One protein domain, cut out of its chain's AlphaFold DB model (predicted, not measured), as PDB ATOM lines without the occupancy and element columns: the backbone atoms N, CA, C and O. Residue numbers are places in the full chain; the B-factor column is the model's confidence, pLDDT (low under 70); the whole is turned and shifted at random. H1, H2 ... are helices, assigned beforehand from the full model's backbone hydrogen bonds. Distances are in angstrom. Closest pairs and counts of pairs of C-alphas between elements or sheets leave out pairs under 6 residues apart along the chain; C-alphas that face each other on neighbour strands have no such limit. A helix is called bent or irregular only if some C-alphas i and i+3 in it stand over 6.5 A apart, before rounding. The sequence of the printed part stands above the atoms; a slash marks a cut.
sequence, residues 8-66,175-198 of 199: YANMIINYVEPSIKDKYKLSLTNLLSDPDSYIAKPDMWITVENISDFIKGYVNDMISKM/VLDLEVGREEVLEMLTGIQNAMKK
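What this domain is: This is residues 8 to 66 and 175 to 198 of the 199 residues of an uncharacterized protein of Candidatus Micrarchaeum acidiphilum ARMAN-2 (UniProt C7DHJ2). Two long helices, H4 and H5, lie side by side and run opposite ways, and a kinked helix, H1, crosses one side of this pair. The short helices H2 and H3 follow on that same side, with H3 near the end of the pair where H4 begins and H5 ends. The printed part has 83 residues, with five named helices in the order H1, H2, H3, H4, H5 and no named strand; the class is all helix. The whole is compact, with a radius of gyration of the C-alphas of 12.4 A, and elongated, spanning 40 by 24 by 18 A.

How they stand to each other: Start with the longest helix, H5, residues 175 to 196, which with H1, residues 8 to 24, is a hub touching three other helices. H5 touches H4, residues 44 to 64, at a shallow tilt of 7 degrees, opposite ways; their closest C-alphas, those of Trp 45 and Gln 193, are 6.0 A apart. Look next at residues 8 to 13 of H1, which alone touch H5: the closest C-alphas, of Ala 9 and Gly 181, are 4.0 A apart, and the two helices run the same way at a steep tilt of 56 degrees. H1 touches H4 at a steep tilt of 57 degrees, the closest C-alphas being those of Ile 20 and Ile 51, 7.1 A apart. H1 also touches H2, residues 28 to 33, with the C-alphas of Glu 17 and Leu 28 closest at 5.8 A. The helix packing is mostly crossed, that is, mostly not at a shallow tilt. H3, residues 36 to 39, only just touches H5, with 3 pairs of C-alphas within 8 A, the closest those of Ile 39 and Met 196 at 5.6 A. H2 and H4 are apart, and so are H1 and H3. In H2, H4 and H5 every O i to N i+4 pair is within hydrogen-bond range; in H1 11 of 13 are, and H3 is too short for such a pair.

Where its parts are: Find C-alpha 175 at (250.812, 158.076, 272.636); from there H5 runs 31.6 A to C-alpha 196 at (224.812, 151.488, 256.006). H4 runs 29.9 A from C-alpha 44 to C-alpha 64. H1 starts at C-alpha 8, (248.619, 149.609, 265.945), and measures 23.0 A; it has a kink of 48 degrees near residue 18 and is irregular, with C-alphas 15 and 18 7.1 A apart. H2 measures 8.5 A and H3 5.3 A.

The domain as a whole: The two C-alphas farthest apart, those of Met 66 and Lys 198, are 39.9 A apart. Residues 67 to 174 are not printed, and C-alphas 66 and 175 stand 7.4 A apart across the cut. The links H1 to H2, H2 to H3 and H3 to H4 are tight. The mean pLDDT of the printed part is 92.8; look at residue 198 for the one value under 70.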
ATOM      1  N   TYR A   8     249.117 148.583 265.026       90.69
ATOM      2  CA  TYR A   8     248.619 149.609 265.945       90.69
ATOM      3  C   TYR A   8     247.108 149.488 266.150       90.69
ATOM      4  O   TYR A   8     246.644 149.375 267.287       90.69
ATOM      5  N   ALA A   9     246.342 149.404 265.059       93.56
ATOM      6  CA  ALA A   9     244.908 149.128 265.116       93.56
ATOM      7  C   ALA A   9     244.617 147.775 265.775       93.56
ATOM      8  O   ALA A   9     243.745 147.679 266.640       93.56
ATOM      9  N   ASN A  10     245.398 146.739 265.450       93.31
ATOM     10  CA  ASN A  10     245.235 145.411 266.040       93.31
ATOM     11  C   ASN A  10     245.381 145.432 267.569       93.31
ATOM     12  O   ASN A  10     244.656 144.732 268.276       93.31
ATOM     13  N   MET A  11     246.309 146.234 268.097       92.00
ATOM     14  CA  MET A  11     246.461 146.418 269.538       92.00
ATOM     15  C   MET A  11     245.169 146.971 270.153       92.00
ATOM     16  O   MET A  11     244.646 146.376 271.095       92.00
ATOM     17  N   ILE A  12     244.623 148.060 269.600       95.00
ATOM     18  CA  ILE A  12     243.372 148.669 270.077       95.00
ATOM     19  C   ILE A  12     242.219 147.668 270.017       95.00
ATOM     20  O   ILE A  12     241.557 147.459 271.035       95.00
ATOM     21  N   ILE A  13     242.023 147.011 268.869       95.19
ATOM     22  CA  ILE A  13     240.949 146.035 268.640       95.19
ATOM     23  C   ILE A  13     240.986 144.944 269.709       95.19
ATOM     24  O   ILE A  13     239.987 144.723 270.386       95.19
ATOM     25  N   ASN A  14     242.145 144.321 269.931       94.44
ATOM     26  CA  ASN A  14     242.272 143.233 270.902       94.44
ATOM     27  C   ASN A  14     242.009 143.679 272.348       94.44
ATOM     28  O   ASN A  14     241.466 142.902 273.134       94.44
ATOM     29  N   TYR A  15     242.363 144.917 272.708       93.25
ATOM     30  CA  TYR A  15     242.091 145.439 274.049       93.25
ATOM     31  C   TYR A  15     240.611 145.759 274.276       93.25
ATOM     32  O   TYR A  15     240.095 145.499 275.365       93.25
ATOM     33  N   VAL A  16     239.913 146.305 273.275       94.94
ATOM     34  CA  VAL A  16     238.499 146.694 273.425       94.94
ATOM     35  C   VAL A  16     237.525 145.547 273.135       94.94
ATOM     36  O   VAL A  16     236.424 145.549 273.688       94.94
ATOM     37  N   GLU A  17     237.924 144.550 272.335       95.62
ATOM     38  CA  GLU A  17     237.110 143.402 271.898       95.62
ATOM     39  C   GLU A  17     236.321 142.748 273.044       95.62
ATOM     40  O   GLU A  17     235.109 142.591 272.892       95.62
ATOM     41  N   PRO A  18     236.908 142.418 274.217       96.00
ATOM     42  CA  PRO A  18     236.146 141.789 275.296       96.00
ATOM     43  C   PRO A  18     234.980 142.654 275.792       96.00
ATOM     44  O   PRO A  18     233.892 142.138 276.048       96.00
ATOM     45  N   SER A  19     235.190 143.970 275.888       94.56
ATOM     46  CA  SER A  19     234.170 144.916 276.355       94.56
ATOM     47  C   SER A  19     233.084 145.128 275.305       94.56
ATOM     48  O   SER A  19     231.899 145.165 275.639       94.56
ATOM     49  N   ILE A  20     233.470 145.217 274.028       94.06
ATOM     50  CA  ILE A  20     232.520 145.316 272.915       94.06
ATOM     51  C   ILE A  20     231.669 144.047 272.826       94.06
ATOM     52  O   ILE A  20     230.440 144.123 272.751       94.06
ATOM     53  N   LYS A  21     232.300 142.875 272.914       93.94
ATOM     54  CA  LYS A  21     231.621 141.582 272.867       93.94
ATOM     55  C   LYS A  21     230.658 141.385 274.019       93.94
ATOM     56  O   LYS A  21     229.562 140.868 273.801       93.94
ATOM     57  N   ASP A  22     231.014 141.807 275.225       94.50
ATOM     58  CA  ASP A  22     230.083 141.723 276.343       94.50
ATOM     59  C   ASP A  22     228.919 142.716 276.205       94.50
ATOM     60  O   ASP A  22     227.761 142.324 276.357       94.50
ATOM     61  N   LYS A  23     229.196 143.974 275.848       94.06
ATOM     62  CA  LYS A  23     228.185 145.041 275.817       94.06
ATOM     63  C   LYS A  23     227.227 144.946 274.629       94.06
ATOM     64  O   LYS A  23     226.027 145.128 274.804       94.06
ATOM     65  N   TYR A  24     227.744 144.649 273.439       91.25
ATOM     66  CA  TYR A  24     226.986 144.672 272.181       91.25
ATOM     67  C   TYR A  24     226.735 143.275 271.598       91.25
ATOM     68  O   TYR A  24     226.096 143.151 270.557       91.25
ATOM     69  N   LYS A  25     227.230 142.213 272.254       90.94
ATOM     70  CA  LYS A  25     227.081 140.809 271.817       90.94
ATOM     71  C   LYS A  25     227.557 140.565 270.375       90.94
ATOM     72  O   LYS A  25     227.048 139.684 269.686       90.94
ATOM     73  N   LEU A  26     228.573 141.314 269.945       92.00
ATOM     74  CA  LEU A  26     229.209 141.220 268.628       92.00
ATOM     75  C   LEU A  26     230.732 141.195 268.758       92.00
ATOM     76  O   LEU A  26     231.275 141.700 269.732       92.00
ATOM     77  N   SER A  27     231.415 140.621 267.772       93.81
ATOM     78  CA  SER A  27     232.875 140.711 267.684       93.81
ATOM     79  C   SER A  27     233.261 141.936 266.862       93.81
ATOM     80  O   SER A  27     232.769 142.084 265.741       93.81
ATOM     81  N   LEU A  28     234.107 142.806 267.419       94.31
ATOM     82  CA  LEU A  28     234.657 143.961 266.712       94.31
ATOM     83  C   LEU A  28     235.546 143.486 265.566       94.31
ATOM     84  O   LEU A  28     235.418 144.004 264.464       94.31
ATOM     85  N   THR A  29     236.378 142.468 265.793       94.25
ATOM     86  CA  THR A  29     237.197 141.864 264.731       94.25
ATOM     87  C   THR A  29     236.338 141.438 263.542       94.25
ATOM     88  O   THR A  29     236.603 141.872 262.426       94.25
ATOM     89  N   ASN A  30     235.261 140.676 263.776       93.31
ATOM     90  CA  ASN A  30     234.385 140.235 262.684       93.31
ATOM     91  C   ASN A  30     233.660 141.402 262.005       93.31
ATOM     92  O   ASN A  30     233.499 141.389 260.790       93.31
ATOM     93  N   LEU A  31     233.219 142.398 262.780       92.75
ATOM     94  CA  LEU A  31     232.579 143.599 262.244       92.75
ATOM     95  C   LEU A  31     233.519 144.362 261.299       92.75
ATOM     96  O   LEU A  31     233.065 144.865 260.279       92.75
ATOM     97  N   LEU A  32     234.808 144.449 261.632       93.31
ATOM     98  CA  LEU A  32     235.811 145.141 260.822       93.31
ATOM     99  C   LEU A  32     236.265 144.314 259.610       93.31
ATOM    100  O   LEU A  32     236.517 144.882 258.551       93.31
ATOM    101  N   SER A  33     236.370 142.990 259.744       91.69
ATOM    102  CA  SER A  33     236.848 142.108 258.670       91.69
ATOM    103  C   SER A  33     235.767 141.713 257.658       91.69
ATOM    104  O   SER A  33     236.085 141.404 256.514       91.69
ATOM    105  N   ASP A  34     234.504 141.665 258.085       90.44
ATOM    106  CA  ASP A  34     233.348 141.277 257.268       90.44
ATOM    107  C   ASP A  34     232.133 142.164 257.603       90.44
ATOM    108  O   ASP A  34     231.151 141.700 258.201       90.44
ATOM    109  N   PRO A  35     232.198 143.466 257.267       89.62
ATOM    110  CA  PRO A  35     231.147 144.412 257.620       89.62
ATOM    111  C   PRO A  35     229.809 144.100 256.946       89.62
ATOM    112  O   PRO A  35     228.764 144.308 257.563       89.62
ATOM    113  N   ASP A  36     229.824 143.537 255.735       88.94
ATOM    114  CA  ASP A  36     228.626 143.213 254.948       88.94
ATOM    115  C   ASP A  36     227.680 142.264 255.697       88.94
ATOM    116  O   ASP A  36     226.456 142.404 255.635       88.94
ATOM    117  N   SER A  37     228.226 141.352 256.509       88.38
ATOM    118  CA  SER A  37     227.434 140.448 257.356       88.38
ATOM    119  C   SER A  37     226.682 141.146 258.510       88.38
ATOM    120  O   SER A  37     225.873 140.520 259.215       88.38
ATOM    121  N   TYR A  38     226.931 142.442 258.729       86.75
ATOM    122  CA  TYR A  38     226.329 143.252 259.787       86.75
ATOM    123  C   TYR A  38     225.482 144.420 259.271       86.75
ATOM    124  O   TYR A  38     224.603 144.852 260.011       86.75
ATOM    125  N   ILE A  39     225.680 144.905 258.042       82.31
ATOM    126  CA  ILE A  39     225.014 146.119 257.523       82.31
ATOM    127  C   ILE A  39     223.478 146.032 257.597       82.31
ATOM    128  O   ILE A  39     222.835 146.976 258.047       82.31
ATOM    129  N   ALA A  40     222.894 144.874 257.272       80.00
ATOM    130  CA  ALA A  40     221.440 144.678 257.257       80.00
ATOM    131  C   ALA A  40     220.801 144.419 258.642       80.00
ATOM    132  O   ALA A  40     219.591 144.184 258.735       80.00
ATOM    133  N   LYS A  41     221.581 144.382 259.732       84.69
ATOM    134  CA  LYS A  41     221.040 144.102 261.074       84.69
ATOM    135  C   LYS A  41     220.404 145.366 261.682       84.69
ATOM    136  O   LYS A  41     220.971 146.453 261.555       84.69
ATOM    137  N   PRO A  42     219.267 145.238 262.397       83.12
ATOM    138  CA  PRO A  42     218.630 146.369 263.072       83.12
ATOM    139  C   PRO A  42     219.580 147.082 264.039       83.12
ATOM    140  O   PRO A  42     220.416 146.439 264.673       83.12
ATOM    141  N   ASP A  43     219.438 148.404 264.153       87.88
ATOM    142  CA  ASP A  43     220.167 149.268 265.099       87.88
ATOM    143  C   ASP A  43     221.706 149.225 264.995       87.88
ATOM    144  O   ASP A  43     222.418 149.763 265.852       87.88
ATOM    145  N   MET A  44     222.255 148.631 263.929       90.69
ATOM    146  CA  MET A  44     223.706 148.527 263.767       90.69
ATOM    147  C   MET A  44     224.377 149.874 263.571       90.69
ATOM    148  O   MET A  44     225.473 150.068 264.087       90.69
ATOM    149  N   TRP A  45     223.715 150.826 262.915       91.94
ATOM    150  CA  TRP A  45     224.258 152.173 262.756       91.94
ATOM    151  C   TRP A  45     224.571 152.828 264.114       91.94
ATOM    152  O   TRP A  45     225.694 153.281 264.347       91.94
ATOM    153  N   ILE A  46     223.604 152.776 265.040       92.12
ATOM    154  CA  ILE A  46     223.732 153.285 266.416       92.12
ATOM    155  C   ILE A  46     224.770 152.464 267.189       92.12
ATOM    156  O   ILE A  46     225.542 152.991 267.988       92.12
ATOM    157  N   THR A  47     224.814 151.153 266.964       93.88
ATOM    158  CA  THR A  47     225.795 150.274 267.610       93.88
ATOM    159  C   THR A  47     227.225 150.643 267.211       93.88
ATOM    160  O   THR A  47     228.072 150.797 268.089       93.88
ATOM    161  N   VAL A  48     227.494 150.856 265.920       94.81
ATOM    162  CA  VAL A  48     228.812 151.273 265.411       94.81
ATOM    163  C   VAL A  48     229.208 152.660 265.928       94.81
ATOM    164  O   VAL A  48     230.369 152.873 266.282       94.81
ATOM    165  N   GLU A  49     228.253 153.584 266.043       94.62
ATOM    166  CA  GLU A  49     228.489 154.903 266.647       94.62
ATOM    167  C   GLU A  49     228.933 154.767 268.109       94.62
ATOM    168  O   GLU A  49     229.984 155.271 268.503       94.62
ATOM    169  N   ASN A  50     228.204 153.977 268.900       96.12
ATOM    170  CA  ASN A  50     228.549 153.748 270.301       96.12
ATOM    171  C   ASN A  50     229.886 153.009 270.484       96.12
ATOM    172  O   ASN A  50     230.575 153.228 271.482       96.12
ATOM    173  N   ILE A  51     230.256 152.119 269.556       96.50
ATOM    174  CA  ILE A  51     231.579 151.475 269.539       96.50
ATOM    175  C   ILE A  51     232.666 152.516 269.271       96.50
ATOM    176  O   ILE A  51     233.675 152.533 269.974       96.50
ATOM    177  N   SER A  52     232.446 153.405 268.301       96.88
ATOM    178  CA  SER A  52     233.372 154.498 267.987       96.88
ATOM    179  C   SER A  52     233.634 155.369 269.218       96.88
ATOM    180  O   SER A  52     234.786 155.644 269.554       96.88
ATOM    181  N   ASP A  53     232.583 155.740 269.948       96.88
ATOM    182  CA  ASP A  53     232.711 156.537 271.172       96.88
ATOM    183  C   ASP A  53     233.383 155.772 272.314       96.88
ATOM    184  O   ASP A  53     234.203 156.339 273.040       96.88
ATOM    185  N   PHE A  54     233.106 154.472 272.446       96.25
ATOM    186  CA  PHE A  54     233.800 153.621 273.410       96.25
ATOM    187  C   PHE A  54     235.310 153.582 273.142       96.25
ATOM    188  O   PHE A  54     236.103 153.736 274.070       96.25
ATOM    189  N   ILE A  55     235.715 153.417 271.880       97.00
ATOM    190  CA  ILE A  55     237.127 153.379 271.478       97.00
ATOM    191  C   ILE A  55     237.802 154.726 271.743       97.00
ATOM    192  O   ILE A  55     238.883 154.755 272.334       97.00
ATOM    193  N   LYS A  56     237.154 155.843 271.385       96.94
ATOM    194  CA  LYS A  56     237.650 157.193 271.709       96.94
ATOM    195  C   LYS A  56     237.855 157.361 273.213       96.94
ATOM    196  O   LYS A  56     238.920 157.809 273.629       96.94
ATOM    197  N   GLY A  57     236.864 156.977 274.019       96.69
ATOM    198  CA  GLY A  57     236.938 157.036 275.479       96.69
ATOM    199  C   GLY A  57     238.094 156.207 276.035       96.69
ATOM    200  O   GLY A  57     238.917 156.732 276.779       96.69
ATOM    201  N   TYR A  58     238.217 154.950 275.602       95.19
ATOM    202  CA  TYR A  58     239.304 154.059 276.015       95.19
ATOM    203  C   TYR A  58     240.688 154.645 275.708       95.19
ATOM    204  O   TYR A  58     241.552 154.690 276.584       95.19
ATOM    205  N   VAL A  59     240.902 155.119 274.478       96.69
ATOM    206  CA  VAL A  59     242.199 155.673 274.067       96.69
ATOM    207  C   VAL A  59     242.506 156.962 274.826       96.69
ATOM    208  O   VAL A  59     243.614 157.110 275.340       96.69
ATOM    209  N   ASN A  60     241.532 157.860 274.979       96.62
ATOM    210  CA  ASN A  60     241.712 159.096 275.744       96.62
ATOM    211  C   ASN A  60     242.051 158.812 277.216       96.62
ATOM    212  O   ASN A  60     242.955 159.440 277.771       96.62
ATOM    213  N   ASP A  61     241.398 157.825 277.831       96.38
ATOM    214  CA  ASP A  61     241.696 157.391 279.197       96.38
ATOM    215  C   ASP A  61     243.110 156.812 279.317       96.38
ATOM    216  O   ASP A  61     243.793 157.057 280.315       96.38
ATOM    217  N   MET A  62     243.576 156.060 278.317       96.00
ATOM    218  CA  MET A  62     244.946 155.541 278.284       96.00
ATOM    219  C   MET A  62     245.969 156.669 278.137       96.00
ATOM    220  O   MET A  62     246.887 156.755 278.951       96.00
ATOM    221  N   ILE A  63     245.766 157.588 277.191       96.06
ATOM    222  CA  ILE A  63     246.646 158.750 276.980       96.06
ATOM    223  C   ILE A  63     246.698 159.637 278.232       96.06
ATOM    224  O   ILE A  63     247.773 160.097 278.619       96.06
ATOM    225  N   SER A  64     245.574 159.825 278.935       96.56
ATOM    226  CA  SER A  64     245.528 160.615 280.178       96.56
ATOM    227  C   SER A  64     246.450 160.071 281.282       96.56
ATOM    228  O   SER A  64     246.911 160.823 282.141       96.56
ATOM    229  N   LYS A  65     246.770 158.770 281.236       96.50
ATOM    230  CA  LYS A  65     247.676 158.088 282.173       96.50
ATOM    231  C   LYS A  65     249.142 158.146 281.731       96.50
ATOM    232  O   LYS A  65     250.007 157.679 282.470       96.50
ATOM    233  N   MET A  66     249.436 158.741 280.573       97.06
ATOM    234  CA  MET A  66     250.768 158.812 279.957       97.06
ATOM    235  C   MET A  66     251.273 160.262 279.785       97.06
ATOM    236  O   MET A  66     251.780 160.622 278.723       97.06
ATOM    237  N   VAL A 175     251.990 157.211 272.840       96.12
ATOM    238  CA  VAL A 175     250.812 158.076 272.636       96.12
ATOM    239  C   VAL A 175     250.491 158.164 271.149       96.12
ATOM    240  O   VAL A 175     249.345 157.942 270.773       96.12
ATOM    241  N   LEU A 176     251.505 158.380 270.308       94.38
ATOM    242  CA  LEU A 176     251.331 158.405 268.857       94.38
ATOM    243  C   LEU A 176     250.828 157.054 268.329       94.38
ATOM    244  O   LEU A 176     249.902 157.026 267.528       94.38
ATOM    245  N   ASP A 177     251.384 155.937 268.808       94.44
ATOM    246  CA  ASP A 177     250.934 154.591 268.419       94.44
ATOM    247  C   ASP A 177     249.443 154.369 268.754       94.44
ATOM    248  O   ASP A 177     248.699 153.780 267.966       94.44
ATOM    249  N   LEU A 178     248.991 154.850 269.922       95.88
ATOM    250  CA  LEU A 178     247.587 154.793 270.340       95.88
ATOM    251  C   LEU A 178     246.692 155.689 269.477       95.88
ATOM    252  O   LEU A 178     245.587 155.277 269.133       95.88
ATOM    253  N   GLU A 179     247.144 156.896 269.138       94.88
ATOM    254  CA  GLU A 179     246.405 157.829 268.282       94.88
ATOM    255  C   GLU A 179     246.273 157.296 266.856       94.88
ATOM    256  O   GLU A 179     245.161 157.239 266.340       94.88
ATOM    257  N   VAL A 180     247.364 156.819 266.252       93.19
ATOM    258  CA  VAL A 180     247.351 156.206 264.913       93.19
ATOM    259  C   VAL A 180     246.442 154.980 264.891       93.19
ATOM    260  O   VAL A 180     245.582 154.868 264.019       93.19
ATOM    261  N   GLY A 181     246.567 154.090 265.882       95.62
ATOM    262  CA  GLY A 181     245.690 152.925 265.997       95.62
ATOM    263  C   GLY A 181     244.219 153.301 266.202       95.62
ATOM    264  O   GLY A 181     243.339 152.643 265.652       95.62
ATOM    265  N   ARG A 182     243.933 154.366 266.964       96.75
ATOM    266  CA  ARG A 182     242.574 154.902 267.134       96.75
ATOM    267  C   ARG A 182     242.010 155.385 265.805       96.75
ATOM    268  O   ARG A 182     240.912 154.965 265.454       96.75
ATOM    269  N   GLU A 183     242.724 156.262 265.103       95.31
ATOM    270  CA  GLU A 183     242.233 156.863 263.857       95.31
ATOM    271  C   GLU A 183     241.972 155.803 262.790       95.31
ATOM    272  O   GLU A 183     240.903 155.810 262.188       95.31
ATOM    273  N   GLU A 184     242.867 154.827 262.633       95.50
ATOM    274  CA  GLU A 184     242.674 153.730 261.681       95.50
ATOM    275  C   GLU A 184     241.403 152.917 261.987       95.50
ATOM    276  O   GLU A 184     240.596 152.637 261.098       95.50
ATOM    277  N   VAL A 185     241.166 152.571 263.259       96.31
ATOM    278  CA  VAL A 185     239.948 151.841 263.646       96.31
ATOM    279  C   VAL A 185     238.693 152.689 263.431       96.31
ATOM    280  O   VAL A 185     237.680 152.178 262.949       96.31
ATOM    281  N   LEU A 186     238.740 153.981 263.756       96.75
ATOM    282  CA  LEU A 186     237.615 154.894 263.549       96.75
ATOM    283  C   LEU A 186     237.319 155.132 262.066       96.75
ATOM    284  O   LEU A 186     236.147 155.247 261.701       96.75
ATOM    285  N   GLU A 187     238.336 155.172 261.209       95.06
ATOM    286  CA  GLU A 187     238.172 155.283 259.760       95.06
ATOM    287  C   GLU A 187     237.448 154.056 259.199       95.06
ATOM    288  O   GLU A 187     236.460 154.205 258.472       95.06
ATOM    289  N   MET A 188     237.844 152.847 259.614       94.88
ATOM    290  CA  MET A 188     237.144 151.615 259.233       94.88
ATOM    291  C   MET A 188     235.676 151.640 259.677       94.88
ATOM    292  O   MET A 188     234.779 151.397 258.868       94.88
ATOM    293  N   LEU A 189     235.401 151.998 260.936       95.06
ATOM    294  CA  LEU A 189     234.029 152.100 261.452       95.06
ATOM    295  C   LEU A 189     233.212 153.170 260.712       95.06
ATOM    296  O   LEU A 189     232.041 152.946 260.404       95.06
ATOM    297  N   THR A 190     233.829 154.297 260.357       94.44
ATOM    298  CA  THR A 190     233.198 155.351 259.548       94.44
ATOM    299  C   THR A 190     232.854 154.837 258.149       94.44
ATOM    300  O   THR A 190     231.762 155.103 257.641       94.44
ATOM    301  N   GLY A 191     233.746 154.055 257.531       91.81
ATOM    302  CA  GLY A 191     233.488 153.365 256.265       91.81
ATOM    303  C   GLY A 191     232.250 152.468 256.342       91.81
ATOM    304  O   GLY A 191     231.364 152.565 255.490       91.81
ATOM    305  N   ILE A 192     232.138 151.681 257.414       92.31
ATOM    306  CA  ILE A 192     230.987 150.803 257.684       92.31
ATOM    307  C   ILE A 192     229.696 151.617 257.853       92.31
ATOM    308  O   ILE A 192     228.687 151.323 257.212       92.31
ATOM    309  N   GLN A 193     229.715 152.683 258.659       90.56
ATOM    310  CA  GLN A 193     228.546 153.555 258.840       90.56
ATOM    311  C   GLN A 193     228.100 154.215 257.534       90.56
ATOM    312  O   GLN A 193     226.902 154.393 257.302       90.56
ATOM    313  N   ASN A 194     229.050 154.602 256.683       89.75
ATOM    314  CA  ASN A 194     228.758 155.195 255.383       89.75
ATOM    315  C   ASN A 194     228.163 154.177 254.405       89.75
ATOM    316  O   ASN A 194     227.333 154.566 253.583       89.75
ATOM    317  N   ALA A 195     228.548 152.901 254.490       87.81
ATOM    318  CA  ALA A 195     227.921 151.828 253.722       87.81
ATOM    319  C   ALA A 195     226.457 151.619 254.150       87.81
ATOM    320  O   ALA A 195     225.580 151.594 253.294       87.81
ATOM    321  N   MET A 196     226.175 151.622 255.459       86.75
ATOM    322  CA  MET A 196     224.812 151.488 256.006       86.75
ATOM    323  C   MET A 196     223.854 152.619 255.602       86.75
ATOM    324  O   MET A 196     222.653 152.407 255.544       86.75
ATOM    325  N   LYS A 197     224.356 153.833 255.336       79.44
ATOM    326  CA  LYS A 197     223.524 154.969 254.888       79.44
ATOM    327  C   LYS A 197     223.107 154.894 253.415       79.44
ATOM    328  O   LYS A 197     222.292 155.709 252.988       79.44
ATOM    329  N   LYS A 198     223.745 154.031 252.619       63.78
ATOM    330  CA  LYS A 198     223.503 153.916 251.171       63.78
ATOM    331  C   LYS A 198     222.440 152.869 250.819       63.78
ATOM    332  O   LYS A 198     222.045 152.824 249.655       63.78
TER     333      LYS A 198